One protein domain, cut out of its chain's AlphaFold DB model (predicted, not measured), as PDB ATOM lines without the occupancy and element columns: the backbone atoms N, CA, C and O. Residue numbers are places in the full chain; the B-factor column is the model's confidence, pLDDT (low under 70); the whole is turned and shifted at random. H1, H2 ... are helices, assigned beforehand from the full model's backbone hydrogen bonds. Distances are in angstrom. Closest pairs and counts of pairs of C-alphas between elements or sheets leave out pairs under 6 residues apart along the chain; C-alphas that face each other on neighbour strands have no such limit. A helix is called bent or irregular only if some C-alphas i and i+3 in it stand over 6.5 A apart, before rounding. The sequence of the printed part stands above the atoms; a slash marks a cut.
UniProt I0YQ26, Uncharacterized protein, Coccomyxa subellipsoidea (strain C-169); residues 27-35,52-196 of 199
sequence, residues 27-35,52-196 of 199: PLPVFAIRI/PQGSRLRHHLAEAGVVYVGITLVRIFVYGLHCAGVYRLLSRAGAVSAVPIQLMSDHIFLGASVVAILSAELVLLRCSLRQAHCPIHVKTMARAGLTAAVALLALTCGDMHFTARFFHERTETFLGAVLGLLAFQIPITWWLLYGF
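What this domain is: This is residues 27 to 35 and 52 to 196 of the 199 residues of an uncharacterized protein of Coccomyxa subellipsoidea (strain C-169) (UniProt I0YQ26). The model is an elongated bundle of helices with H4 in the middle: the long H2 runs along one side of it, the long H5 along another, and the short H1 packs on H2, H4 and H5, between H2 and H5, which stay apart from each other. The bent H6 crosses one end of H4 and then runs beside it, while the short H3 and the loop of residues 93 to 105 make one end of the long axis. The printed part has 154 residues, with six named helices in the order H1 to H6 and no named strand; the class is all helix. It is only just loose, close to compact, with a radius of gyration of the C-alphas of 18.2 A, and spans 62 by 31 by 25 A.

How they stand to each other: H1, residues 27 to 35, touches residues 61 to 72 of H2, residues 52 to 83, at a shallow tilt of 9 degrees, opposite ways; the closest C-alphas, of Pro 27 and Tyr 68, are 6.2 A apart. H3, residues 86 to 92, touches no helix. The hub is H4, residues 106 to 129. It touches H1, with the C-alphas of Pro 27 and Ile 117 closest at 6.6 A, and H2, with those of Arg 75 and Leu 110 closest at 6.7 A. H4 and H5, residues 136 to 166, form a helical hairpin at a shallow tilt of 22 degrees, with the C-alphas of Ile 108 and Met 160 closest at 5.6 A. H5 also touches H1, where the C-alphas of Ile 33 and Gly 145 are closest at 6.8 A, but is apart from H2. H6, residues 170 to 196, was assigned as one helix by its hydrogen bonds but is bent: C-alphas 183 and 186 are 6.9 A apart, and its arms H6a and H6b stand at 24 degrees. H6a touches residues 108 to 113 of H4 at a steep tilt of 43 degrees, with the C-alphas of Phe 109 and Gly 180 closest at 4.9 A. H6b touches H4 at a shallow tilt of 19 degrees, with the C-alphas of Ala 116 and Ile 188 closest at 6.7 A; H2, H4 and H6b form a bundle, helices running side by side. In H1 to H5 and H6a every O i to N i+4 pair is within hydrogen-bond range, in H6b 6 of 7.

Where its parts are: H1 begins at C-alpha 27, (-42.647, 34.642, 21.593). H2 is 45.9 A long, H4 33.8 A and H5 44.8 A. H6a, residues 170 to 183, is 19.7 A long, and H6b, residues 186 to 196, ends at C-alpha 196, (-60.091, 42.376, 25.947).

The domain as a whole: The C-alphas farthest apart are those of Gly 94 and His 133, 62.7 A. Residues 36 to 51 are cut out, with 17.3 A between C-alphas 35 and 52. The link from H3 to H4 is long, and residues 132 to 137 stand free. Confidence is low, with pLDDT under 70, at residues 85 to 106, 132 and 195 to 196.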
ATOM      1  N   PRO A  27     -41.562  33.909  20.943       82.88
ATOM      2  CA  PRO A  27     -42.647  34.642  21.593       82.88
ATOM      3  C   PRO A  27     -42.154  35.584  22.703       82.88
ATOM      4  O   PRO A  27     -42.700  36.671  22.886       82.88
ATOM      5  N   LEU A  28     -41.112  35.186  23.442       85.94
ATOM      6  CA  LEU A  28     -40.695  35.864  24.670       85.94
ATOM      7  C   LEU A  28     -40.048  37.236  24.418       85.94
ATOM      8  O   LEU A  28     -40.436  38.183  25.099       85.94
ATOM      9  N   PRO A  29     -39.124  37.414  23.448       85.69
ATOM     10  CA  PRO A  29     -38.605  38.739  23.113       85.69
ATOM     11  C   PRO A  29     -39.692  39.724  22.679       85.69
ATOM     12  O   PRO A  29     -39.633  40.893  23.053       85.69
ATOM     13  N   VAL A  30     -40.694  39.268  21.920       84.19
ATOM     14  CA  VAL A  30     -41.791  40.141  21.473       84.19
ATOM     15  C   VAL A  30     -42.642  40.569  22.670       84.19
ATOM     16  O   VAL A  30     -42.917  41.756  22.840       84.19
ATOM     17  N   PHE A  31     -42.956  39.633  23.566       86.94
ATOM     18  CA  PHE A  31     -43.649  39.943  24.815       86.94
ATOM     19  C   PHE A  31     -42.856  40.896  25.719       86.94
ATOM     20  O   PHE A  31     -43.426  41.815  26.303       86.94
ATOM     21  N   ALA A  32     -41.533  40.733  25.799       88.62
ATOM     22  CA  ALA A  32     -40.670  41.623  26.569       88.62
ATOM     23  C   ALA A  32     -40.692  43.060  26.026       88.62
ATOM     24  O   ALA A  32     -40.775  44.006  26.813       88.62
ATOM     25  N   ILE A  33     -40.678  43.234  24.696       85.75
ATOM     26  CA  ILE A  33     -40.836  44.553  24.062       85.75
ATOM     27  C   ILE A  33     -42.176  45.168  24.462       85.75
ATOM     28  O   ILE A  33     -42.207  46.338  24.840       85.75
ATOM     29  N   ARG A  34     -43.259  44.386  24.445       85.19
ATOM     30  CA  ARG A  34     -44.585  44.861  24.849       85.19
ATOM     31  C   ARG A  34     -44.648  45.290  26.313       85.19
ATOM     32  O   ARG A  34     -45.141  46.376  26.609       85.19
ATOM     33  N   ILE A  35     -44.119  44.477  27.230       89.06
ATOM     34  CA  ILE A  35     -44.028  44.853  28.649       89.06
ATOM     35  C   ILE A  35     -43.280  46.183  28.775       89.06
ATOM     36  O   ILE A  35     -43.757  47.098  29.444       89.06
ATOM     37  N   PRO A  52     -55.115  52.357  39.734       88.56
ATOM     38  CA  PRO A  52     -56.130  51.552  39.057       88.56
ATOM     39  C   PRO A  52     -55.737  51.172  37.620       88.56
ATOM     40  O   PRO A  52     -55.992  50.046  37.194       88.56
ATOM     41  N   GLN A  53     -55.069  52.068  36.881       84.81
ATOM     42  CA  GLN A  53     -54.579  51.758  35.530       84.81
ATOM     43  C   GLN A  53     -53.379  50.811  35.562       84.81
ATOM     44  O   GLN A  53     -53.299  49.914  34.726       84.81
ATOM     45  N   GLY A  54     -52.479  50.958  36.538       87.00
ATOM     46  CA  GLY A  54     -51.382  50.019  36.755       87.00
ATOM     47  C   GLY A  54     -51.878  48.611  37.097       87.00
ATOM     48  O   GLY A  54     -51.366  47.632  36.558       87.00
ATOM     49  N   SER A  55     -52.943  48.493  37.893       88.31
ATOM     50  CA  SER A  55     -53.596  47.210  38.178       88.31
ATOM     51  C   SER A  55     -54.193  46.566  36.921       88.31
ATOM     52  O   SER A  55     -53.939  45.390  36.660       88.31
ATOM     53  N   ARG A  56     -54.905  47.347  36.092       86.75
ATOM     54  CA  ARG A  56     -55.418  46.877  34.790       86.75
ATOM     55  C   ARG A  56     -54.288  46.424  33.870       86.75
ATOM     56  O   ARG A  56     -54.373  45.351  33.283       86.75
ATOM     57  N   LEU A  57     -53.200  47.194  33.795       86.94
ATOM     58  CA  LEU A  57     -52.021  46.817  33.019       86.94
ATOM     59  C   LEU A  57     -51.437  45.485  33.504       86.94
ATOM     60  O   LEU A  57     -51.170  44.611  32.685       86.94
ATOM     61  N   ARG A  58     -51.267  45.301  34.820       88.62
ATOM     62  CA  ARG A  58     -50.769  44.038  35.392       88.62
ATOM     63  C   ARG A  58     -51.668  42.861  35.029       88.62
ATOM     64  O   ARG A  58     -51.142  41.821  34.650       88.62
ATOM     65  N   HIS A  59     -52.988  43.031  35.105       86.75
ATOM     66  CA  HIS A  59     -53.938  41.992  34.709       86.75
ATOM     67  C   HIS A  59     -53.773  41.622  33.230       86.75
ATOM     68  O   HIS A  59     -53.549  40.459  32.910       86.75
ATOM     69  N   HIS A  60     -53.754  42.615  32.337       83.62
ATOM     70  CA  HIS A  60     -53.579  42.379  30.903       83.62
ATOM     71  C   HIS A  60     -52.225  41.756  30.549       83.62
ATOM     72  O   HIS A  60     -52.147  40.894  29.673       83.62
ATOM     73  N   LEU A  61     -51.147  42.177  31.216       87.00
ATOM     74  CA  LEU A  61     -49.827  41.577  31.033       87.00
ATOM     75  C   LEU A  61     -49.773  40.155  31.595       87.00
ATOM     76  O   LEU A  61     -49.104  39.315  31.005       87.00
ATOM     77  N   ALA A  62     -50.481  39.859  32.687       88.88
ATOM     78  CA  ALA A  62     -50.578  38.506  33.225       88.88
ATOM     79  C   ALA A  62     -51.351  37.581  32.273       88.88
ATOM     80  O   ALA A  62     -50.858  36.504  31.947       88.88
ATOM     81  N   GLU A  63     -52.504  38.018  31.758       86.31
ATOM     82  CA  GLU A  63     -53.284  37.277  30.758       86.31
ATOM     83  C   GLU A  63     -52.471  37.018  29.488       86.31
ATOM     84  O   GLU A  63     -52.379  35.881  29.021       86.31
ATOM     85  N   ALA A  64     -51.820  38.059  28.959       85.25
ATOM     86  CA  ALA A  64     -50.908  37.912  27.834       85.25
ATOM     87  C   ALA A  64     -49.769  36.943  28.185       85.25
ATOM     88  O   ALA A  64     -49.488  36.027  27.421       85.25
ATOM     89  N   GLY A  65     -49.166  37.074  29.365       87.75
ATOM     90  CA  GLY A  65     -48.116  36.180  29.843       87.75
ATOM     91  C   GLY A  65     -48.541  34.713  29.823       87.75
ATOM     92  O   GLY A  65     -47.794  33.880  29.314       87.75
ATOM     93  N   VAL A  66     -49.757  34.397  30.281       88.62
ATOM     94  CA  VAL A  66     -50.314  33.034  30.230       88.62
ATOM     95  C   VAL A  66     -50.409  32.528  28.792       88.62
ATOM     96  O   VAL A  66     -49.966  31.413  28.515       88.62
ATOM     97  N   VAL A  67     -50.919  33.339  27.861       86.62
ATOM     98  CA  VAL A  67     -51.021  32.960  26.440       86.62
ATOM     99  C   VAL A  67     -49.634  32.717  25.836       86.62
ATOM    100  O   VAL A  67     -49.397  31.693  25.197       86.62
ATOM    101  N   TYR A  68     -48.685  33.618  26.078       87.25
ATOM    102  CA  TYR A  68     -47.333  33.548  25.518       87.25
ATOM    103  C   TYR A  68     -46.521  32.382  26.061       87.25
ATOM    104  O   TYR A  68     -45.872  31.661  25.295       87.25
ATOM    105  N   VAL A  69     -46.558  32.187  27.378       88.69
ATOM    106  CA  VAL A  69     -45.910  31.053  28.037       88.69
ATOM    107  C   VAL A  69     -46.588  29.761  27.601       88.69
ATOM    108  O   VAL A  69     -45.887  28.827  27.229       88.69
ATOM    109  N   GLY A  70     -47.920  29.718  27.540       88.56
ATOM    110  CA  GLY A  70     -48.675  28.561  27.056       88.56
ATOM    111  C   GLY A  70     -48.261  28.145  25.645       88.56
ATOM    112  O   GLY A  70     -47.890  26.993  25.428       88.56
ATOM    113  N   ILE A  71     -48.218  29.089  24.700       87.50
ATOM    114  CA  ILE A  71     -47.755  28.818  23.330       87.50
ATOM    115  C   ILE A  71     -46.295  28.359  23.333       87.50
ATOM    116  O   ILE A  71     -45.962  27.378  22.674       87.50
ATOM    117  N   THR A  72     -45.424  29.021  24.096       87.94
ATOM    118  CA  THR A  72     -44.006  28.640  24.220       87.94
ATOM    119  C   THR A  72     -43.852  27.206  24.738       87.94
ATOM    120  O   THR A  72     -43.080  26.432  24.176       87.94
ATOM    121  N   LEU A  73     -44.623  26.816  25.753       89.75
ATOM    122  CA  LEU A  73     -44.609  25.467  26.319       89.75
ATOM    123  C   LEU A  73     -45.116  24.426  25.323       89.75
ATOM    124  O   LEU A  73     -44.466  23.396  25.153       89.75
ATOM    125  N   VAL A  74     -46.215  24.703  24.612       86.31
ATOM    126  CA  VAL A  74     -46.713  23.821  23.542       86.31
ATOM    127  C   VAL A  74     -45.643  23.632  22.464       86.31
ATOM    128  O   VAL A  74     -45.405  22.507  22.028       86.31
ATOM    129  N   ARG A  75     -44.939  24.703  22.076       85.12
ATOM    130  CA  ARG A  75     -43.845  24.626  21.095       85.12
ATOM    131  C   ARG A  75     -42.676  23.789  21.598       85.12
ATOM    132  O   ARG A  75     -42.210  22.924  20.867       85.12
ATOM    133  N   ILE A  76     -42.217  24.018  22.829       85.62
ATOM    134  CA  ILE A  76     -41.133  23.232  23.440       85.62
ATOM    135  C   ILE A  76     -41.530  21.756  23.523       85.62
ATOM    136  O   ILE A  76     -40.722  20.890  23.196       85.62
ATOM    137  N   PHE A  77     -42.771  21.467  23.915       85.94
ATOM    138  CA  PHE A  77     -43.290  20.107  24.010       85.94
ATOM    139  C   PHE A  77     -43.309  19.407  22.647       85.94
ATOM    140  O   PHE A  77     -42.732  18.329  22.504       85.94
ATOM    141  N   VAL A  78     -43.907  20.029  21.626       81.25
ATOM    142  CA  VAL A  78     -43.990  19.451  20.275       81.25
ATOM    143  C   VAL A  78     -42.604  19.287  19.652       81.25
ATOM    144  O   VAL A  78     -42.303  18.218  19.112       81.25
ATOM    145  N   TYR A  79     -41.727  20.282  19.806       79.94
ATOM    146  CA  TYR A  79     -40.334  20.199  19.370       79.94
ATOM    147  C   TYR A  79     -39.581  19.066  20.085       79.94
ATOM    148  O   TYR A  79     -38.887  18.271  19.452       79.94
ATOM    149  N   GLY A  80     -39.765  18.930  21.401       81.69
ATOM    150  CA  GLY A  80     -39.170  17.860  22.199       81.69
ATOM    151  C   GLY A  80     -39.614  16.470  21.742       81.69
ATOM    152  O   GLY A  80     -38.769  15.595  21.545       81.69
ATOM    153  N   LEU A  81     -40.915  16.273  21.496       78.75
ATOM    154  CA  LEU A  81     -41.437  15.010  20.960       78.75
ATOM    155  C   LEU A  81     -40.879  14.695  19.564       78.75
ATOM    156  O   LEU A  81     -40.603  13.529  19.262       78.75
ATOM    157  N   HIS A  82     -40.697  15.720  18.725       75.56
ATOM    158  CA  HIS A  82     -40.072  15.582  17.413       75.56
ATOM    159  C   HIS A  82     -38.604  15.137  17.538       75.56
ATOM    160  O   HIS A  82     -38.213  14.127  16.946       75.56
ATOM    161  N   CYS A  83     -37.801  15.825  18.359       74.88
ATOM    162  CA  CYS A  83     -36.389  15.498  18.584       74.88
ATOM    163  C   CYS A  83     -36.179  14.120  19.220       74.88
ATOM    164  O   CYS A  83     -35.259  13.401  18.832       74.88
ATOM    165  N   ALA A  84     -37.031  13.733  20.170       75.31
ATOM    166  CA  ALA A  84     -36.940  12.447  20.857       75.31
ATOM    167  C   ALA A  84     -37.314  11.251  19.958       75.31
ATOM    168  O   ALA A  84     -37.190  10.102  20.375       75.31
ATOM    169  N   GLY A  85     -37.785  11.491  18.728       67.62
ATOM    170  CA  GLY A  85     -38.135  10.426  17.792       67.62
ATOM    171  C   GLY A  85     -39.273   9.531  18.290       67.62
ATOM    172  O   GLY A  85     -39.457   8.441  17.750       67.62
ATOM    173  N   VAL A  86     -40.047   9.987  19.285       66.25
ATOM    174  CA  VAL A  86     -41.149   9.242  19.923       66.25
ATOM    175  C   VAL A  86     -42.140   8.746  18.873       66.25
ATOM    176  O   VAL A  86     -42.608   7.616  18.932       66.25
ATOM    177  N   TYR A  87     -42.364   9.533  17.825       61.56
ATOM    178  CA  TYR A  87     -43.221   9.144  16.710       61.56
ATOM    179  C   TYR A  87     -42.637   8.034  15.840       61.56
ATOM    180  O   TYR A  87     -43.378   7.154  15.419       61.56
ATOM    181  N   ARG A  88     -41.313   7.986  15.636       62.31
ATOM    182  CA  ARG A  88     -40.684   6.832  14.968       62.31
ATOM    183  C   ARG A  88     -40.880   5.560  15.785       62.31
ATOM    184  O   ARG A  88     -41.014   4.488  15.202       62.31
ATOM    185  N   LEU A  89     -40.893   5.677  17.113       63.06
ATOM    186  CA  LEU A  89     -41.149   4.559  18.015       63.06
ATOM    187  C   LEU A  89     -42.615   4.100  17.928       63.06
ATOM    188  O   LEU A  89     -42.868   2.915  17.740       63.06
ATOM    189  N   LEU A  90     -43.567   5.038  17.972       63.59
ATOM    190  CA  LEU A  90     -45.007   4.762  17.878       63.59
ATOM    191  C   LEU A  90     -45.423   4.206  16.506       63.59
ATOM    192  O   LEU A  90     -46.208   3.262  16.445       63.59
ATOM    193  N   SER A  91     -44.857   4.722  15.409       60.34
ATOM    194  CA  SER A  91     -45.070   4.174  14.062       60.34
ATOM    195  C   SER A  91     -44.492   2.765  13.913       60.34
ATOM    196  O   SER A  91     -45.103   1.920  13.265       60.34
ATOM    197  N   ARG A  92     -43.337   2.476  14.531       64.50
ATOM    198  CA  ARG A  92     -42.746   1.123  14.540       64.50
ATOM    199  C   ARG A  92     -43.543   0.132  15.383       64.50
ATOM    200  O   ARG A  92     -43.572  -1.044  15.045       64.50
ATOM    201  N   ALA A  93     -44.190   0.598  16.448       67.31
ATOM    202  CA  ALA A  93     -45.021  -0.226  17.320       67.31
ATOM    203  C   ALA A  93     -46.386  -0.596  16.704       67.31
ATOM    204  O   ALA A  93     -47.198  -1.226  17.371       67.31
ATOM    205  N   GLY A  94     -46.677  -0.180  15.463       58.97
ATOM    206  CA  GLY A  94     -47.945  -0.473  14.788       58.97
ATOM    207  C   GLY A  94     -49.167   0.226  15.399       58.97
ATOM    208  O   GLY A  94     -50.274   0.045  14.907       58.97
ATOM    209  N   ALA A  95     -48.972   1.055  16.432       60.19
ATOM    210  CA  ALA A  95     -50.033   1.758  17.151       60.19
ATOM    211  C   ALA A  95     -50.678   2.889  16.328       60.19
ATOM    212  O   ALA A  95     -51.771   3.346  16.651       60.19
ATOM    213  N   VAL A  96     -50.012   3.344  15.262       58.00
ATOM    214  CA  VAL A  96     -50.521   4.363  14.339       58.00
ATOM    215  C   VAL A  96     -50.390   3.819  12.917       58.00
ATOM    216  O   VAL A  96     -49.322   3.891  12.309       58.00
ATOM    217  N   SER A  97     -51.458   3.209  12.395       45.22
ATOM    218  CA  SER A  97     -51.494   2.743  11.007       45.22
ATOM    219  C   SER A  97     -51.531   3.926  10.033       45.22
ATOM    220  O   SER A  97     -52.407   4.780  10.103       45.22
ATOM    221  N   ALA A  98     -50.599   3.920   9.079       43.31
ATOM    222  CA  ALA A  98     -50.753   4.510   7.747       43.31
ATOM    223  C   ALA A  98     -50.954   6.031   7.611       43.31
ATOM    224  O   ALA A  98     -51.459   6.485   6.588       43.31
ATOM    225  N   VAL A  99     -50.452   6.841   8.539       48.25
ATOM    226  CA  VAL A  99     -49.993   8.178   8.143       48.25
ATOM    227  C   VAL A  99     -48.502   8.210   8.448       48.25
ATOM    228  O   VAL A  99     -48.134   8.000   9.609       48.25
ATOM    229  N   PRO A 100     -47.615   8.415   7.455       45.66
ATOM    230  CA  PRO A 100     -46.231   8.748   7.724       45.66
ATOM    231  C   PRO A 100     -46.255  10.158   8.304       45.66
ATOM    232  O   PRO A 100     -45.961  11.143   7.651       45.66
ATOM    233  N   ILE A 101     -46.661  10.252   9.563       48.88
ATOM    234  CA  ILE A 101     -46.520  11.415  10.406       48.88
ATOM    235  C   ILE A 101     -45.012  11.468  10.685       48.88
ATOM    236  O   ILE A 101     -44.548  11.181  11.787       48.88
ATOM    237  N   GLN A 102     -44.207  11.788   9.663       51.16
ATOM    238  CA  GLN A 102     -42.955  12.505   9.858       51.16
ATOM    239  C   GLN A 102     -43.378  13.847  10.438       51.16
ATOM    240  O   GLN A 102     -43.542  14.825   9.724       51.16
ATOM    241  N   LEU A 103     -43.718  13.782  11.724       45.97
ATOM    242  CA  LEU A 103     -44.623  14.650  12.444       45.97
ATOM    243  C   LEU A 103     -44.607  16.064  11.903       45.97
ATOM    244  O   LEU A 103     -43.697  16.816  12.229       45.97
ATOM    245  N   MET A 104     -45.600  16.328  11.047       49.22
ATOM    246  CA  MET A 104     -46.163  17.629  10.744       49.22
ATOM    247  C   MET A 104     -45.107  18.714  10.749       49.22
ATOM    248  O   MET A 104     -44.885  19.281  11.813       49.22
ATOM    249  N   SER A 105     -44.464  18.927   9.588       57.47
ATOM    250  CA  SER A 105     -43.464  19.971   9.324       57.47
ATOM    251  C   SER A 105     -43.380  20.935  10.492       57.47
ATOM    252  O   SER A 105     -44.255  21.800  10.603       57.47
ATOM    253  N   ASP A 106     -42.432  20.702  11.411       66.00
ATOM    254  CA  ASP A 106     -42.287  21.514  12.623       66.00
ATOM    255  C   ASP A 106     -42.437  22.982  12.214       66.00
ATOM    256  O   ASP A 106     -43.315  23.671  12.690       66.00
ATOM    257  N   HIS A 107     -41.813  23.368  11.106       76.12
ATOM    258  CA  HIS A 107     -41.935  24.660  10.432       76.12
ATOM    259  C   HIS A 107     -43.331  25.181  10.102       76.12
ATOM    260  O   HIS A 107     -43.562  26.373  10.279       76.12
ATOM    261  N   ILE A 108     -44.273  24.363   9.630       82.00
ATOM    262  CA  ILE A 108     -45.631  24.836   9.314       82.00
ATOM    263  C   ILE A 108     -46.423  25.063  10.602       82.00
ATOM    264  O   ILE A 108     -47.061  26.104  10.761       82.00
ATOM    265  N   PHE A 109     -46.365  24.120  11.540       82.94
ATOM    266  CA  PHE A 109     -47.091  24.232  12.806       82.94
ATOM    267  C   PHE A 109     -46.468  25.275  13.743       82.94
ATOM    268  O   PHE A 109     -47.144  26.158  14.272       82.94
ATOM    269  N   LEU A 110     -45.151  25.210  13.900       79.56
ATOM    270  CA  LEU A 110     -44.320  26.166  14.616       79.56
ATOM    271  C   LEU A 110     -44.418  27.546  13.961       79.56
ATOM    272  O   LEU A 110     -44.556  28.545  14.667       79.56
ATOM    273  N   GLY A 111     -44.433  27.613  12.630       85.75
ATOM    274  CA  GLY A 111     -44.685  28.835  11.876       85.75
ATOM    275  C   GLY A 111     -46.065  29.418  12.170       85.75
ATOM    276  O   GLY A 111     -46.163  30.604  12.472       85.75
ATOM    277  N   ALA A 112     -47.114  28.590  12.227       88.44
ATOM    278  CA  ALA A 112     -48.454  29.035  12.609       88.44
ATOM    279  C   ALA A 112     -48.492  29.650  14.019       88.44
ATOM    280  O   ALA A 112     -49.188  30.644  14.221       88.44
ATOM    281  N   SER A 113     -47.719  29.126  14.978       88.19
ATOM    282  CA  SER A 113     -47.611  29.727  16.317       88.19
ATOM    283  C   SER A 113     -46.927  31.102  16.303       88.19
ATOM    284  O   SER A 113     -47.379  32.026  16.979       88.19
ATOM    285  N   VAL A 114     -45.868  31.264  15.496       87.38
ATOM    286  CA  VAL A 114     -45.168  32.546  15.316       87.38
ATOM    287  C   VAL A 114     -46.099  33.552  14.656       87.38
ATOM    288  O   VAL A 114     -46.222  34.668  15.148       87.38
ATOM    289  N   VAL A 115     -46.801  33.146  13.594       89.56
ATOM    290  CA  VAL A 115     -47.802  33.979  12.917       89.56
ATOM    291  C   VAL A 115     -48.856  34.452  13.911       89.56
ATOM    292  O   VAL A 115     -49.119  35.645  13.967       89.56
ATOM    293  N   ALA A 116     -49.412  33.555  14.731       89.00
ATOM    294  CA  ALA A 116     -50.460  33.904  15.689       89.00
ATOM    295  C   ALA A 116     -49.998  34.997  16.671       89.00
ATOM    296  O   ALA A 116     -50.680  36.005  16.862       89.00
ATOM    297  N   ILE A 117     -48.810  34.820  17.254       86.38
ATOM    298  CA  ILE A 117     -48.225  35.774  18.202       86.38
ATOM    299  C   ILE A 117     -47.918  37.109  17.531       86.38
ATOM    300  O   ILE A 117     -48.284  38.161  18.050       86.38
ATOM    301  N   LEU A 118     -47.278  37.081  16.361       86.50
ATOM    302  CA  LEU A 118     -46.953  38.306  15.640       86.50
ATOM    303  C   LEU A 118     -48.229  39.054  15.250       86.50
ATOM    304  O   LEU A 118     -48.298  40.260  15.451       86.50
ATOM    305  N   SER A 119     -49.265  38.357  14.780       84.31
ATOM    306  CA  SER A 119     -50.570  38.955  14.485       84.31
ATOM    307  C   SER A 119     -51.204  39.612  15.711       84.31
ATOM    308  O   SER A 119     -51.699  40.735  15.593       84.31
ATOM    309  N   ALA A 120     -51.146  38.977  16.884       84.19
ATOM    310  CA  ALA A 120     -51.620  39.590  18.124       84.19
ATOM    311  C   ALA A 120     -50.853  40.884  18.439       84.19
ATOM    312  O   ALA A 120     -51.458  41.917  18.720       84.19
ATOM    313  N   GLU A 121     -49.531  40.875  18.314       84.06
ATOM    314  CA  GLU A 121     -48.700  42.038  18.650       84.06
ATOM    315  C   GLU A 121     -48.848  43.178  17.660       84.06
ATOM    316  O   GLU A 121     -48.826  44.341  18.059       84.06
ATOM    317  N   LEU A 122     -49.093  42.880  16.383       80.81
ATOM    318  CA  LEU A 122     -49.445  43.907  15.408       80.81
ATOM    319  C   LEU A 122     -50.717  44.659  15.822       80.81
ATOM    320  O   LEU A 122     -50.777  45.884  15.683       80.81
ATOM    321  N   VAL A 123     -51.721  43.951  16.348       80.75
ATOM    322  CA  VAL A 123     -52.955  44.570  16.859       80.75
ATOM    323  C   VAL A 123     -52.656  45.397  18.109       80.75
ATOM    324  O   VAL A 123     -53.064  46.555  18.202       80.75
ATOM    325  N   LEU A 124     -51.894  44.836  19.044       78.25
ATOM    326  CA  LEU A 124     -51.663  45.421  20.363       78.25
ATOM    327  C   LEU A 124     -50.726  46.630  20.327       78.25
ATOM    328  O   LEU A 124     -51.082  47.691  20.836       78.25
ATOM    329  N   LEU A 125     -49.589  46.537  19.635       78.75
ATOM    330  CA  LEU A 125     -48.677  47.668  19.441       78.75
ATOM    331  C   LEU A 125     -49.359  48.806  18.673       78.75
ATOM    332  O   LEU A 125     -49.134  49.983  18.969       78.75
ATOM    333  N   ARG A 126     -50.245  48.487  17.719       78.81
ATOM    334  CA  ARG A 126     -51.064  49.497  17.030       78.81
ATOM    335  C   ARG A 126     -52.025  50.202  17.986       78.81
ATOM    336  O   ARG A 126     -52.215  51.412  17.850       78.81
ATOM    337  N   CYS A 127     -52.617  49.485  18.938       74.88
ATOM    338  CA  CYS A 127     -53.431  50.085  19.995       74.88
ATOM    339  C   CYS A 127     -52.590  51.016  20.882       74.88
ATOM    340  O   CYS A 127     -52.999  52.160  21.093       74.88
ATOM    341  N   SER A 128     -51.388  50.603  21.299       72.38
ATOM    342  CA  SER A 128     -50.477  51.450  22.088       72.38
ATOM    343  C   SER A 128     -50.063  52.723  21.329       72.38
ATOM    344  O   SER A 128     -50.014  53.806  21.908       72.38
ATOM    345  N   LEU A 129     -49.875  52.654  20.004       74.25
ATOM    346  CA  LEU A 129     -49.569  53.828  19.168       74.25
ATOM    347  C   LEU A 129     -50.713  54.845  19.052       74.25
ATOM    348  O   LEU A 129     -50.450  56.022  18.791       74.25
ATOM    349  N   ARG A 130     -51.970  54.418  19.223       77.88
ATOM    350  CA  ARG A 130     -53.148  55.302  19.157       77.88
ATOM    351  C   ARG A 130     -53.348  56.134  20.422       77.88
ATOM    352  O   ARG A 130     -54.169  57.049  20.418       77.88
ATOM    353  N   GLN A 131     -52.600  55.860  21.488       73.81
ATOM    354  CA  GLN A 131     -52.667  56.642  22.716       73.81
ATOM    355  C   GLN A 131     -52.083  58.046  22.476       73.81
ATOM    356  O   GLN A 131     -50.872  58.228  22.318       73.81
ATOM    357  N   ALA A 132     -52.961  59.057  22.439       61.41
ATOM    358  CA  ALA A 132     -52.617  60.432  22.067       61.41
ATOM    359  C   ALA A 132     -51.462  61.011  22.908       61.41
ATOM    360  O   ALA A 132     -50.534  61.606  22.359       61.41
ATOM    361  N   HIS A 133     -51.460  60.724  24.212       75.62
ATOM    362  CA  HIS A 133     -50.541  61.287  25.206       75.62
ATOM    363  C   HIS A 133     -49.228  60.504  25.370       75.62
ATOM    364  O   HIS A 133     -48.432  60.813  26.252       75.62
ATOM    365  N   CYS A 134     -48.973  59.493  24.533       76.88
ATOM    366  CA  CYS A 134     -47.765  58.684  24.667       76.88
ATOM    367  C   CYS A 134     -46.517  59.462  24.183       76.88
ATOM    368  O   CYS A 134     -46.569  60.062  23.094       76.88
ATOM    369  N   PRO A 135     -45.396  59.442  24.932       83.81
ATOM    370  CA  PRO A 135     -44.157  60.109  24.542       83.81
ATOM    371  C   PRO A 135     -43.588  59.612  23.211       83.81
ATOM    372  O   PRO A 135     -43.822  58.474  22.794       83.81
ATOM    373  N   ILE A 136     -42.763  60.446  22.572       87.06
ATOM    374  CA  ILE A 136     -42.139  60.123  21.280       87.06
ATOM    375  C   ILE A 136     -41.271  58.863  21.379       87.06
ATOM    376  O   ILE A 136     -41.373  58.007  20.508       87.06
ATOM    377  N   HIS A 137     -40.466  58.696  22.435       84.75
ATOM    378  CA  HIS A 137     -39.606  57.512  22.584       84.75
ATOM    379  C   HIS A 137     -40.408  56.213  22.706       84.75
ATOM    380  O   HIS A 137     -40.045  55.219  22.080       84.75
ATOM    381  N   VAL A 138     -41.536  56.229  23.427       84.12
ATOM    382  CA  VAL A 138     -42.432  55.064  23.540       84.12
ATOM    383  C   VAL A 138     -43.077  54.749  22.189       84.12
ATOM    384  O   VAL A 138     -43.086  53.594  21.763       84.12
ATOM    385  N   LYS A 139     -43.534  55.776  21.458       85.25
ATOM    386  CA  LYS A 139     -44.061  55.620  20.091       85.25
ATOM    387  C   LYS A 139     -43.005  55.067  19.129       85.25
ATOM    388  O   LYS A 139     -43.320  54.209  18.310       85.25
ATOM    389  N   THR A 140     -41.757  55.520  19.225       87.62
ATOM    390  CA  THR A 140     -40.644  55.008  18.412       87.62
ATOM    391  C   THR A 140     -40.351  53.546  18.733       87.62
ATOM    392  O   THR A 140     -40.221  52.747  17.808       87.62
ATOM    393  N   MET A 141     -40.321  53.170  20.014       85.25
ATOM    394  CA  MET A 141     -40.108  51.783  20.436       85.25
ATOM    395  C   MET A 141     -41.234  50.860  19.953       85.25
ATOM    396  O   MET A 141     -40.959  49.812  19.375       85.25
ATOM    397  N   ALA A 142     -42.494  51.286  20.087       85.19
ATOM    398  CA  ALA A 142     -43.642  50.533  19.584       85.19
ATOM    399  C   ALA A 142     -43.627  50.396  18.050       85.19
ATOM    400  O   ALA A 142     -43.921  49.324  17.527       85.19
ATOM    401  N   ARG A 143     -43.221  51.441  17.311       86.81
ATOM    402  CA  ARG A 143     -43.019  51.367  15.849       86.81
ATOM    403  C   ARG A 143     -41.893  50.411  15.473       86.81
ATOM    404  O   ARG A 143     -42.060  49.637  14.539       86.81
ATOM    405  N   ALA A 144     -40.767  50.453  16.181       86.25
ATOM    406  CA  ALA A 144     -39.653  49.540  15.943       86.25
ATOM    407  C   ALA A 144     -40.073  48.083  16.191       86.25
ATOM    408  O   ALA A 144     -39.812  47.227  15.347       86.25
ATOM    409  N   GLY A 145     -40.796  47.825  17.286       84.38
ATOM    410  CA  GLY A 145     -41.392  46.521  17.582       84.38
ATOM    411  C   GLY A 145     -42.367  46.063  16.496       84.38
ATOM    412  O   GLY A 145     -42.269  44.931  16.029       84.38
ATOM    413  N   LEU A 146     -43.240  46.956  16.020       86.12
ATOM    414  CA  LEU A 146     -44.185  46.670  14.938       86.12
ATOM    415  C   LEU A 146     -43.454  46.298  13.640       86.12
ATOM    416  O   LEU A 146     -43.765  45.280  13.029       86.12
ATOM    417  N   THR A 147     -42.458  47.087  13.234       88.25
ATOM    418  CA  THR A 147     -41.654  46.818  12.033       88.25
ATOM    419  C   THR A 147     -40.906  45.492  12.150       88.25
ATOM    420  O   THR A 147     -40.907  44.707  11.202       88.25
ATOM    421  N   ALA A 148     -40.309  45.210  13.312       86.50
ATOM    422  CA  ALA A 148     -39.645  43.937  13.571       86.50
ATOM    423  C   ALA A 148     -40.632  42.762  13.493       86.50
ATOM    424  O   ALA A 148     -40.322  41.750  12.868       86.50
ATOM    425  N   ALA A 149     -41.836  42.913  14.054       86.69
ATOM    426  CA  ALA A 149     -42.883  41.899  13.992       86.69
ATOM    427  C   ALA A 149     -43.357  41.642  12.552       86.69
ATOM    428  O   ALA A 149     -43.464  40.485  12.150       86.69
ATOM    429  N   VAL A 150     -43.569  42.689  11.744       88.44
ATOM    430  CA  VAL A 150     -43.913  42.548  10.316       88.44
ATOM    431  C   VAL A 150     -42.794  41.847   9.545       88.44
ATOM    432  O   VAL A 150     -43.067  40.945   8.755       88.44
ATOM    433  N   ALA A 151     -41.536  42.234   9.770       89.69
ATOM    434  CA  ALA A 151     -40.395  41.626   9.093       89.69
ATOM    435  C   ALA A 151     -40.247  40.140   9.453       89.69
ATOM    436  O   ALA A 151     -40.089  39.304   8.562       89.69
ATOM    437  N   LEU A 152     -40.359  39.797  10.742       87.94
ATOM    438  CA  LEU A 152     -40.345  38.408  11.205       87.94
ATOM    439  C   LEU A 152     -41.507  37.611  10.618       87.94
ATOM    440  O   LEU A 152     -41.292  36.494  10.159       87.94
ATOM    441  N   LEU A 153     -42.706  38.196  10.558       89.25
ATOM    442  CA  LEU A 153     -43.877  37.552   9.972       89.25
ATOM    443  C   LEU A 153     -43.641  37.239   8.493       89.25
ATOM    444  O   LEU A 153     -43.881  36.117   8.058       89.25
ATOM    445  N   ALA A 154     -43.128  38.206   7.729       89.75
ATOM    446  CA  ALA A 154     -42.825  38.024   6.313       89.75
ATOM    447  C   ALA A 154     -41.770  36.928   6.087       89.75
ATOM    448  O   ALA A 154     -41.942  36.083   5.208       89.75
ATOM    449  N   LEU A 155     -40.711  36.905   6.906       90.31
ATOM    450  CA  LEU A 155     -39.680  35.867   6.848       90.31
ATOM    451  C   LEU A 155     -40.243  34.486   7.204       90.31
ATOM    452  O   LEU A 155     -39.974  33.528   6.482       90.31
ATOM    453  N   THR A 156     -41.065  34.378   8.254       88.75
ATOM    454  CA  THR A 156     -41.734  33.125   8.642       88.75
ATOM    455  C   THR A 156     -42.679  32.629   7.554       88.75
ATOM    456  O   THR A 156     -42.619  31.457   7.196       88.75
ATOM    457  N   CYS A 157     -43.496  33.503   6.965       88.38
ATOM    458  CA  CYS A 157     -44.365  33.133   5.849       88.38
ATOM    459  C   CYS A 157     -43.560  32.669   4.626       88.38
ATOM    460  O   CYS A 157     -43.930  31.688   3.982       88.38
ATOM    461  N   GLY A 158     -42.451  33.349   4.317       88.00
ATOM    462  CA  GLY A 158     -41.537  32.939   3.254       88.00
ATOM    463  C   GLY A 158     -40.961  31.548   3.508       88.00
ATOM    464  O   GLY A 158     -41.045  30.679   2.642       88.00
ATOM    465  N   ASP A 159     -40.439  31.310   4.708       86.19
ATOM    466  CA  ASP A 159     -39.859  30.027   5.104       86.19
ATOM    467  C   ASP A 159     -40.888  28.886   5.070       86.19
ATOM    468  O   ASP A 159     -40.632  27.838   4.472       86.19
ATOM    469  N   MET A 160     -42.098  29.127   5.589       86.12
ATOM    470  CA  MET A 160     -43.221  28.192   5.491       86.12
ATOM    471  C   MET A 160     -43.586  27.895   4.035       86.12
ATOM    472  O   MET A 160     -43.818  26.737   3.695       86.12
ATOM    473  N   HIS A 161     -43.617  28.906   3.160       87.12
ATOM    474  CA  HIS A 161     -43.923  28.713   1.741       87.12
ATOM    475  C   HIS A 161     -42.880  27.827   1.049       87.12
ATOM    476  O   HIS A 161     -43.246  26.877   0.352       87.12
ATOM    477  N   PHE A 162     -41.588  28.109   1.246       84.12
ATOM    478  CA  PHE A 162     -40.510  27.287   0.684       84.12
ATOM    479  C   PHE A 162     -40.553  25.863   1.245       84.12
ATOM    480  O   PHE A 162     -40.465  24.897   0.485       84.12
ATOM    481  N   THR A 163     -40.751  25.727   2.552       80.56
ATOM    482  CA  THR A 163     -40.833  24.430   3.221       80.56
ATOM    483  C   THR A 163     -42.003  23.596   2.697       80.56
ATOM    484  O   THR A 163     -41.802  22.471   2.240       80.56
ATOM    485  N   ALA A 164     -43.206  24.170   2.660       83.50
ATOM    486  CA  ALA A 164     -44.404  23.504   2.158       83.50
ATOM    487  C   ALA A 164     -44.292  23.118   0.675       83.50
ATOM    488  O   ALA A 164     -44.768  22.061   0.272       83.50
ATOM    489  N   ARG A 165     -43.666  23.963  -0.153       84.19
ATOM    490  CA  ARG A 165     -43.573  23.725  -1.600       84.19
ATOM    491  C   ARG A 165     -42.565  22.641  -1.973       84.19
ATOM    492  O   ARG A 165     -42.806  21.918  -2.938       84.19
ATOM    493  N   PHE A 166     -41.423  22.588  -1.291       82.25
ATOM    494  CA  PHE A 166     -40.282  21.776  -1.731       82.25
ATOM    495  C   PHE A 166     -40.008  20.548  -0.860       82.25
ATOM    496  O   PHE A 166     -39.331  19.638  -1.332       82.25
ATOM    497  N   PHE A 167     -40.503  20.514   0.381       78.12
ATOM    498  CA  PHE A 167     -40.099  19.499   1.361       78.12
ATOM    499  C   PHE A 167     -41.249  18.686   1.960       78.12
ATOM    500  O   PHE A 167     -40.970  17.709   2.646       78.12
ATOM    501  N   HIS A 168     -42.509  19.048   1.697       77.19
ATOM    502  CA  HIS A 168     -43.670  18.368   2.273       77.19
ATOM    503  C   HIS A 168     -44.716  17.985   1.240       77.19
ATOM    504  O   HIS A 168     -44.908  18.656   0.223       77.19
ATOM    505  N   GLU A 169     -45.447  16.917   1.546       82.88
ATOM    506  CA  GLU A 169     -46.660  16.590   0.813       82.88
ATOM    507  C   GLU A 169     -47.778  17.593   1.138       82.88
ATOM    508  O   GLU A 169     -47.828  18.225   2.201       82.88
ATOM    509  N   ARG A 170     -48.722  17.749   0.202       83.38
ATOM    510  CA  ARG A 170     -49.840  18.697   0.349       83.38
ATOM    511  C   ARG A 170     -50.729  18.357   1.547       83.38
ATOM    512  O   ARG A 170     -51.226  19.262   2.209       83.38
ATOM    513  N   THR A 171     -50.920  17.071   1.816       81.56
ATOM    514  CA  THR A 171     -51.719  16.547   2.931       81.56
ATOM    515  C   THR A 171     -51.074  16.864   4.280       81.56
ATOM    516  O   THR A 171     -51.761  17.365   5.166       81.56
ATOM    517  N   GLU A 172     -49.759  16.669   4.418       77.81
ATOM    518  CA  GLU A 172     -48.998  17.041   5.620       77.81
ATOM    519  C   GLU A 172     -49.049  18.548   5.878       77.81
ATOM    520  O   GLU A 172     -49.279  18.989   7.005       77.81
ATOM    521  N   THR A 173     -48.877  19.338   4.815       84.19
ATOM    522  CA  THR A 173     -48.963  20.802   4.863       84.19
ATOM    523  C   THR A 173     -50.342  21.257   5.330       84.19
ATOM    524  O   THR A 173     -50.453  22.089   6.231       84.19
ATOM    525  N   PHE A 174     -51.397  20.698   4.736       85.25
ATOM    526  CA  PHE A 174     -52.774  21.026   5.083       85.25
ATOM    527  C   PHE A 174     -53.096  20.646   6.531       85.25
ATOM    528  O   PHE A 174     -53.618  21.471   7.278       85.25
ATOM    529  N   LEU A 175     -52.727  19.434   6.955       83.50
ATOM    530  CA  LEU A 175     -52.947  18.974   8.324       83.50
ATOM    531  C   LEU A 175     -52.189  19.843   9.338       83.50
ATOM    532  O   LEU A 175     -52.762  20.233  10.355       83.50
ATOM    533  N   GLY A 176     -50.941  20.212   9.036       83.81
ATOM    534  CA  GLY A 176     -50.153  21.131   9.857       83.81
ATOM    535  C   GLY A 176     -50.776  22.515   9.984       83.81
ATOM    536  O   GLY A 176     -50.816  23.069  11.083       83.81
ATOM    537  N   ALA A 177     -51.325  23.048   8.892       86.06
ATOM    538  CA  ALA A 177     -52.043  24.317   8.908       86.06
ATOM    539  C   ALA A 177     -53.335  24.238   9.739       86.06
ATOM    540  O   ALA A 177     -53.580  25.124  10.555       86.06
ATOM    541  N   VAL A 178     -54.134  23.173   9.587       88.88
ATOM    542  CA  VAL A 178     -55.368  22.960  10.368       88.88
ATOM    543  C   VAL A 178     -55.054  22.822  11.855       88.88
ATOM    544  O   VAL A 178     -55.675  23.490  12.681       88.88
ATOM    545  N   LEU A 179     -54.064  22.008  12.216       87.38
ATOM    546  CA  LEU A 179     -53.671  21.845  13.611       87.38
ATOM    547  C   LEU A 179     -53.089  23.142  14.184       87.38
ATOM    548  O   LEU A 179     -53.417  23.499  15.312       87.38
ATOM    549  N   GLY A 180     -52.305  23.896  13.408       89.75
ATOM    550  CA  GLY A 180     -51.803  25.213  13.814       89.75
ATOM    551  C   GLY A 180     -52.917  26.247  14.007       89.75
ATOM    552  O   GLY A 180     -52.876  27.039  14.949       89.75
ATOM    553  N   LEU A 181     -53.943  26.211  13.155       90.50
ATOM    554  CA  LEU A 181     -55.138  27.041  13.285       90.50
ATOM    555  C   LEU A 181     -55.873  26.737  14.600       90.50
ATOM    556  O   LEU A 181     -56.146  27.656  15.374       90.50
ATOM    557  N   LEU A 182     -56.148  25.458  14.863       89.94
ATOM    558  CA  LEU A 182     -56.847  24.999  16.066       89.94
ATOM    559  C   LEU A 182     -56.050  25.284  17.345       89.94
ATOM    560  O   LEU A 182     -56.621  25.742  18.330       89.94
ATOM    561  N   ALA A 183     -54.740  25.037  17.328       88.25
ATOM    562  CA  ALA A 183     -53.895  25.151  18.513       88.25
ATOM    563  C   ALA A 183     -53.501  26.597  18.855       88.25
ATOM    564  O   ALA A 183     -53.299  26.899  20.029       88.25
ATOM    565  N   PHE A 184     -53.364  27.483  17.860       90.81
ATOM    566  CA  PHE A 184     -52.796  28.820  18.081       90.81
ATOM    567  C   PHE A 184     -53.702  29.957  17.619       90.81
ATOM    568  O   PHE A 184     -53.964  30.881  18.386       90.81
ATOM    569  N   GLN A 185     -54.197  29.903  16.382       91.31
ATOM    570  CA  GLN A 185     -54.922  31.029  15.785       91.31
ATOM    571  C   GLN A 185     -56.302  31.227  16.413       91.31
ATOM    572  O   GLN A 185     -56.668  32.358  16.730       91.31
ATOM    573  N   ILE A 186     -57.056  30.143  16.621       89.81
ATOM    574  CA  ILE A 186     -58.375  30.199  17.263       89.81
ATOM    575  C   ILE A 186     -58.255  30.681  18.716       89.81
ATOM    576  O   ILE A 186     -58.926  31.660  19.042       89.81
ATOM    577  N   PRO A 187     -57.383  30.109  19.573       88.19
ATOM    578  CA  PRO A 187     -57.212  30.595  20.942       88.19
ATOM    579  C   PRO A 187     -56.777  32.058  21.026       88.19
ATOM    580  O   PRO A 187     -57.331  32.809  21.828       88.19
ATOM    581  N   ILE A 188     -55.832  32.495  20.184       88.38
ATOM    582  CA  ILE A 188     -55.397  33.899  20.168       88.38
ATOM    583  C   ILE A 188     -56.518  34.815  19.698       88.38
ATOM    584  O   ILE A 188     -56.742  35.856  20.304       88.38
ATOM    585  N   THR A 189     -57.239  34.440  18.644       88.69
ATOM    586  CA  THR A 189     -58.350  35.247  18.128       88.69
ATOM    587  C   THR A 189     -59.459  35.355  19.168       88.69
ATOM    588  O   THR A 189     -59.953  36.448  19.424       88.69
ATOM    589  N   TRP A 190     -59.801  34.247  19.827       88.19
ATOM    590  CA  TRP A 190     -60.744  34.234  20.941       88.19
ATOM    591  C   TRP A 190     -60.288  35.161  22.072       88.19
ATOM    592  O   TRP A 190     -61.061  35.993  22.540       88.19
ATOM    593  N   TRP A 191     -59.020  35.078  22.477       86.00
ATOM    594  CA  TRP A 191     -58.459  35.960  23.500       86.00
ATOM    595  C   TRP A 191     -58.481  37.440  23.083       86.00
ATOM    596  O   TRP A 191     -58.856  38.293  23.883       86.00
ATOM    597  N   LEU A 192     -58.154  37.764  21.831       84.62
ATOM    598  CA  LEU A 192     -58.212  39.140  21.327       84.62
ATOM    599  C   LEU A 192     -59.645  39.688  21.281       84.62
ATOM    600  O   LEU A 192     -59.840  40.873  21.539       84.62
ATOM    601  N   LEU A 193     -60.634  38.851  20.957       85.25
ATOM    602  CA  LEU A 193     -62.038  39.259  20.854       85.25
ATOM    603  C   LEU A 193     -62.734  39.357  22.216       85.25
ATOM    604  O   LEU A 193     -63.483  40.302  22.436       85.25
ATOM    605  N   TYR A 194     -62.494  38.397  23.111       81.81
ATOM    606  CA  TYR A 194     -63.254  38.244  24.360       81.81
ATOM    607  C   TYR A 194     -62.425  38.483  25.624       81.81
ATOM    608  O   TYR A 194     -62.967  38.857  26.662       81.81
ATOM    609  N   GLY A 195     -61.107  38.295  25.556       67.00
ATOM    610  CA  GLY A 195     -60.204  38.594  26.671       67.00
ATOM    611  C   GLY A 195     -60.033  40.098  26.896       67.00
ATOM    612  O   GLY A 195     -59.856  40.536  28.025       67.00
ATOM    613  N   PHE A 196     -60.165  40.913  25.845       60.34
ATOM    614  CA  PHE A 196     -60.091  42.376  25.947       60.34
ATOM    615  C   PHE A 196     -61.401  43.057  26.378       60.34
ATOM    616  O   PHE A 196     -61.380  44.243  26.695       60.34
TER     617      PHE A 196